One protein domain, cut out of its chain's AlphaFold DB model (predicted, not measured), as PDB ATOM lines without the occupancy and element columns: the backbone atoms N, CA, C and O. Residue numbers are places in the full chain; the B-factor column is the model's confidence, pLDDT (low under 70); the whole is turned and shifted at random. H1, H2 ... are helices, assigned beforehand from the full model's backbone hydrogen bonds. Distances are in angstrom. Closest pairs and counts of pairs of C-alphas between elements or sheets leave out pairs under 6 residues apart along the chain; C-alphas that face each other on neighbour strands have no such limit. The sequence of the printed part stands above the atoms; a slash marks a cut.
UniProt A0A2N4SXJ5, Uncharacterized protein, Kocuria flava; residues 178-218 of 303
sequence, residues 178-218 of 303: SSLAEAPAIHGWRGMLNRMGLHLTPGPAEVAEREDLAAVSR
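This is residues 178 to 218 of the 303 residues of an uncharacterized protein of Kocuria flava (UniProt A0A2N4SXJ5). This is an elongated, open arrangement of three helices: the longest, H3, makes one end, with the single short turn of H1 packed on part of it, while H2 lies by itself towards the other end. Two links without named elements, residues 182 to 187 and residues 196 to 203, run between the two ends, so to say out to H2 and back again to H3. The printed part has 41 residues with three named helices, in the order H1, H2, H3, and no named strand; the class is all helix. It is only just compact, close to loose, with a radius of gyration of the C-alphas of 10.4 A, and its C-alphas span 32 by 17 by 12 A.

Find C-alpha 178 at (-24.668, -43.969, -9.034); here H1 begins, and it covers residues 178 to 181, with 5.2 A from first to last C-alpha. Go on through residues 182 to 187 to C-alpha 188 at (-17.676, -54.826, 8.036), where you meet H2, residues 188 to 195, 10.9 A long from first to last C-alpha. After residues 196 to 203 you reach H3, residues 204 to 217, which measures 19.8 A from first to last C-alpha and ends at C-alpha 217, (-28.561, -56.085, -12.260).

Look first at H1 and H3, which touch, with 4 pairs of C-alphas within 8 A. Their closest C-alphas are those of Ala 181 and Arg 210, 6.3 A apart, and their centres are 9.8 A apart. H3 touches H1 with residues 207 to 211 alone. Turn next to H2, which touches no helix: H1 and H2 are apart, and H2 and H3 are apart, with no C-alpha of the one within 8 A of the other. In the backbones of H2 and H3 you will find every O i to N i+4 pair within hydrogen-bond range; H1, with 4 residues, is too short for such a pair, and its one O i to N i+3 pair is within range.

Compare the two C-alphas farthest apart, those of Met 196 and Arg 218, at 31.6 A, with the first and last printed C-alphas, those of Ser 178 and Arg 218, at 12.2 A. The printed part runs from residue 178 to residue 218 and has no cut. The links H1 to H2, with 6 residues, and H2 to H3, with 8 residues, are both short. In the B-factor column the mean pLDDT of the printed part is 81.1; look at residues 178 to 182 for the values under 70, where the model's confidence is low.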
ATOM      1  N   SER A 178     -25.552 -44.842  -9.822       51.62
ATOM      2  CA  SER A 178     -24.668 -43.969  -9.034       51.62
ATOM      3  C   SER A 178     -25.082 -43.801  -7.565       51.62
ATOM      4  O   SER A 178     -24.225 -43.687  -6.696       51.62
ATOM      5  N   SER A 179     -26.382 -43.814  -7.260       56.47
ATOM      6  CA  SER A 179     -26.891 -43.642  -5.889       56.47
ATOM      7  C   SER A 179     -26.722 -44.888  -5.014       56.47
ATOM      8  O   SER A 179     -26.655 -44.768  -3.794       56.47
ATOM      9  N   LEU A 180     -26.583 -46.076  -5.618       59.84
ATOM     10  CA  LEU A 180     -26.233 -47.301  -4.891       59.84
ATOM     11  C   LEU A 180     -24.739 -47.344  -4.539       59.84
ATOM     12  O   LEU A 180     -24.373 -47.819  -3.463       59.84
ATOM     13  N   ALA A 181     -23.880 -46.800  -5.405       60.56
ATOM     14  CA  ALA A 181     -22.453 -46.662  -5.119       60.56
ATOM     15  C   ALA A 181     -22.190 -45.676  -3.962       60.56
ATOM     16  O   ALA A 181     -21.321 -45.925  -3.130       60.56
ATOM     17  N   GLU A 182     -22.978 -44.601  -3.870       65.69
ATOM     18  CA  GLU A 182     -22.817 -43.538  -2.866       65.69
ATOM     19  C   GLU A 182     -23.517 -43.826  -1.521       65.69
ATOM     20  O   GLU A 182     -23.361 -43.075  -0.559       65.69
ATOM     21  N   ALA A 183     -24.257 -44.935  -1.412       79.31
ATOM     22  CA  ALA A 183     -24.893 -45.328  -0.156       79.31
ATOM     23  C   ALA A 183     -23.849 -45.537   0.967       79.31
ATOM     24  O   ALA A 183     -22.736 -46.003   0.688       79.31
ATOM     25  N   PRO A 184     -24.183 -45.264   2.244       83.56
ATOM     26  CA  PRO A 184     -23.281 -45.527   3.366       83.56
ATOM     27  C   PRO A 184     -22.777 -46.978   3.372       83.56
ATOM     28  O   PRO A 184     -23.459 -47.879   2.879       83.56
ATOM     29  N   ALA A 185     -21.587 -47.224   3.922       84.25
ATOM     30  CA  ALA A 185     -21.071 -48.581   4.127       84.25
ATOM     31  C   ALA A 185     -22.094 -49.459   4.876       84.25
ATOM     32  O   ALA A 185     -22.708 -48.997   5.842       84.25
ATOM     33  N   ILE A 186     -22.260 -50.710   4.449       82.94
ATOM     34  CA  ILE A 186     -23.133 -51.719   5.076       82.94
ATOM     35  C   ILE A 186     -22.344 -52.946   5.552       82.94
ATOM     36  O   ILE A 186     -22.789 -53.639   6.474       82.94
ATOM     37  N   HIS A 187     -21.166 -53.185   4.972       78.88
ATOM     38  CA  HIS A 187     -20.305 -54.314   5.304       78.88
ATOM     39  C   HIS A 187     -19.200 -53.937   6.302       78.88
ATOM     40  O   HIS A 187     -18.783 -52.781   6.423       78.88
ATOM     41  N   GLY A 188     -18.747 -54.947   7.048       77.25
ATOM     42  CA  GLY A 188     -17.676 -54.826   8.036       77.25
ATOM     43  C   GLY A 188     -17.961 -53.825   9.160       77.25
ATOM     44  O   GLY A 188     -19.105 -53.459   9.457       77.25
ATOM     45  N   TRP A 189     -16.884 -53.354   9.786       76.50
ATOM     46  CA  TRP A 189     -16.947 -52.419  10.909       76.50
ATOM     47  C   TRP A 189     -17.453 -51.026  10.505       76.50
ATOM     48  O   TRP A 189     -18.128 -50.380  11.304       76.50
ATOM     49  N   ARG A 190     -17.199 -50.576   9.263       82.88
ATOM     50  CA  ARG A 190     -17.753 -49.315   8.723       82.88
ATOM     51  C   ARG A 190     -19.278 -49.389   8.658       82.88
ATOM     52  O   ARG A 190     -19.950 -48.457   9.088       82.88
ATOM     53  N   GLY A 191     -19.825 -50.525   8.219       82.94
ATOM     54  CA  GLY A 191     -21.260 -50.800   8.279       82.94
ATOM     55  C   GLY A 191     -21.814 -50.834   9.703       82.94
ATOM     56  O   GLY A 191     -22.887 -50.297   9.965       82.94
ATOM     57  N   MET A 192     -21.073 -51.406  10.654       78.44
ATOM     58  CA  MET A 192     -21.468 -51.411  12.068       78.44
ATOM     59  C   MET A 192     -21.471 -50.010  12.691       78.44
ATOM     60  O   MET A 192     -22.426 -49.648  13.371       78.44
ATOM     61  N   LEU A 193     -20.450 -49.200  12.417       82.31
ATOM     62  CA  LEU A 193     -20.411 -47.794  12.811       82.31
ATOM     63  C   LEU A 193     -21.563 -46.997  12.194       82.31
ATOM     64  O   LEU A 193     -22.175 -46.177  12.876       82.31
ATOM     65  N   ASN A 194     -21.922 -47.291  10.943       87.31
ATOM     66  CA  ASN A 194     -23.083 -46.674  10.311       87.31
ATOM     67  C   ASN A 194     -24.405 -47.082  10.965       87.31
ATOM     68  O   ASN A 194     -25.292 -46.249  11.137       87.31
ATOM     69  N   ARG A 195     -24.527 -48.336  11.424       82.38
ATOM     70  CA  ARG A 195     -25.670 -48.775  12.246       82.38
ATOM     71  C   ARG A 195     -25.761 -48.034  13.583       82.38
ATOM     72  O   ARG A 195     -26.858 -47.907  14.116       82.38
ATOM     73  N   MET A 196     -24.643 -47.530  14.102       80.31
ATOM     74  CA  MET A 196     -24.589 -46.710  15.319       80.31
ATOM     75  C   MET A 196     -24.801 -45.209  15.063       80.31
ATOM     76  O   MET A 196     -24.673 -44.416  15.989       80.31
ATOM     77  N   GLY A 197     -25.167 -44.815  13.839       81.19
ATOM     78  CA  GLY A 197     -25.530 -43.435  13.503       81.19
ATOM     79  C   GLY A 197     -24.452 -42.646  12.764       81.19
ATOM     80  O   GLY A 197     -24.649 -41.461  12.507       81.19
ATOM     81  N   LEU A 198     -23.334 -43.278  12.388       84.81
ATOM     82  CA  LEU A 198     -22.361 -42.659  11.489       84.81
ATOM     83  C   LEU A 198     -22.777 -42.781  10.013       84.81
ATOM     84  O   LEU A 198     -23.618 -43.590   9.626       84.81
ATOM     85  N   HIS A 199     -22.152 -41.963   9.167       85.19
ATOM     86  CA  HIS A 199     -22.314 -42.002   7.712       85.19
ATOM     87  C   HIS A 199     -20.949 -42.119   7.029       85.19
ATOM     88  O   HIS A 199     -20.510 -41.251   6.278       85.19
ATOM     89  N   LEU A 200     -20.244 -43.206   7.329       84.31
ATOM     90  CA  LEU A 200     -18.996 -43.579   6.683       84.31
ATOM     91  C   LEU A 200     -19.262 -44.075   5.264       84.31
ATOM     92  O   LEU A 200     -20.148 -44.902   5.022       84.31
ATOM     93  N   THR A 201     -18.439 -43.603   4.333       84.81
ATOM     94  CA  THR A 201     -18.431 -44.074   2.946       84.81
ATOM     95  C   THR A 201     -18.013 -45.548   2.875       84.81
ATOM     96  O   THR A 201     -17.311 -46.021   3.776       84.81
ATOM     97  N   PRO A 202     -18.425 -46.297   1.842       83.12
ATOM     98  CA  PRO A 202     -17.987 -47.678   1.630       83.12
ATOM     99  C   PRO A 202     -16.472 -47.771   1.391       83.12
ATOM    100  O   PRO A 202     -15.846 -46.842   0.875       83.12
ATOM    101  N   GLY A 203     -15.877 -48.898   1.788       81.06
ATOM    102  CA  GLY A 203     -14.476 -49.216   1.484       81.06
ATOM    103  C   GLY A 203     -14.283 -49.672   0.027       81.06
ATOM    104  O   GLY A 203     -15.261 -49.987  -0.645       81.06
ATOM    105  N   PRO A 204     -13.040 -49.769  -0.481       79.12
ATOM    106  CA  PRO A 204     -12.778 -50.113  -1.885       79.12
ATOM    107  C   PRO A 204     -13.311 -51.496  -2.296       79.12
ATOM    108  O   PRO A 204     -13.801 -51.645  -3.409       79.12
ATOM    109  N   ALA A 205     -13.250 -52.491  -1.404       79.81
ATOM    110  CA  ALA A 205     -13.788 -53.826  -1.670       79.81
ATOM    111  C   ALA A 205     -15.323 -53.817  -1.779       79.81
ATOM    112  O   ALA A 205     -15.881 -54.405  -2.698       79.81
ATOM    113  N   GLU A 206     -15.996 -53.090  -0.884       83.94
ATOM    114  CA  GLU A 206     -17.451 -52.917  -0.918       83.94
ATOM    115  C   GLU A 206     -17.901 -52.100  -2.137       83.94
ATOM    116  O   GLU A 206     -18.929 -52.401  -2.736       83.94
ATOM    117  N   VAL A 207     -17.126 -51.090  -2.543       86.06
ATOM    118  CA  VAL A 207     -17.374 -50.357  -3.794       86.06
ATOM    119  C   VAL A 207     -17.279 -51.299  -4.994       86.06
ATOM    120  O   VAL A 207     -18.205 -51.318  -5.798       86.06
ATOM    121  N   ALA A 208     -16.223 -52.114  -5.087       85.44
ATOM    122  CA  ALA A 208     -16.061 -53.078  -6.177       85.44
ATOM    123  C   ALA A 208     -17.216 -54.096  -6.227       85.44
ATOM    124  O   ALA A 208     -17.775 -54.348  -7.290       85.44
ATOM    125  N   GLU A 209     -17.638 -54.619  -5.072       86.75
ATOM    126  CA  GLU A 209     -18.791 -55.520  -4.986       86.75
ATOM    127  C   GLU A 209     -20.090 -54.848  -5.463       86.75
ATOM    128  O   GLU A 209     -20.872 -55.443  -6.209       86.75
ATOM    129  N   ARG A 210     -20.326 -53.589  -5.075       89.62
ATOM    130  CA  ARG A 210     -21.500 -52.827  -5.529       89.62
ATOM    131  C   ARG A 210     -21.459 -52.537  -7.023       89.62
ATOM    132  O   ARG A 210     -22.505 -52.603  -7.669       89.62
ATOM    133  N   GLU A 211     -20.288 -52.235  -7.575       90.38
ATOM    134  CA  GLU A 211     -20.095 -52.058  -9.016       90.38
ATOM    135  C   GLU A 211     -20.403 -53.353  -9.781       90.38
ATOM    136  O   GLU A 211     -21.138 -53.316 -10.772       90.38
ATOM    137  N   ASP A 212     -19.936 -54.503  -9.287       90.81
ATOM    138  CA  ASP A 212     -20.242 -55.814  -9.863       90.81
ATOM    139  C   ASP A 212     -21.750 -56.118  -9.809       90.81
ATOM    140  O   ASP A 212     -22.349 -56.565 -10.795       90.81
ATOM    141  N   LEU A 213     -22.406 -55.831  -8.681       89.94
ATOM    142  CA  LEU A 213     -23.853 -55.998  -8.525       89.94
ATOM    143  C   LEU A 213     -24.654 -55.081  -9.456       89.94
ATOM    144  O   LEU A 213     -25.619 -55.535 -10.081       89.94
ATOM    145  N   ALA A 214     -24.258 -53.815  -9.594       89.50
ATOM    146  CA  ALA A 214     -24.868 -52.878 -10.536       89.50
ATOM    147  C   ALA A 214     -24.696 -53.365 -11.986       89.50
ATOM    148  O   ALA A 214     -25.646 -53.386 -12.774       89.50
ATOM    149  N   ALA A 215     -23.505 -53.863 -12.331       89.50
ATOM    150  CA  ALA A 215     -23.218 -54.395 -13.657       89.50
ATOM    151  C   ALA A 215     -24.078 -55.619 -14.004       89.50
ATOM    152  O   ALA A 215     -24.518 -55.746 -15.148       89.50
ATOM    153  N   VAL A 216     -24.343 -56.505 -13.040       90.25
ATOM    154  CA  VAL A 216     -25.195 -57.690 -13.240       90.25
ATOM    155  C   VAL A 216     -26.679 -57.320 -13.313       90.25
ATOM    156  O   VAL A 216     -27.398 -57.860 -14.158       90.25
ATOM    157  N   SER A 217     -27.137 -56.415 -12.445       89.56
ATOM    158  CA  SER A 217     -28.561 -56.085 -12.260       89.56
ATOM    159  C   SER A 217     -29.150 -55.154 -13.321       89.56
ATOM    160  O   SER A 217     -30.374 -55.027 -13.422       89.56
ATOM    161  N   ARG A 218     -28.310 -54.537 -14.160       86.62
ATOM    162  CA  ARG A 218     -28.769 -53.672 -15.253       86.62
ATOM    163  C   ARG A 218     -29.779 -54.366 -16.171       86.62
ATOM    164  O   ARG A 218     -29.736 -55.572 -16.413       86.62
TER     165      ARG A 218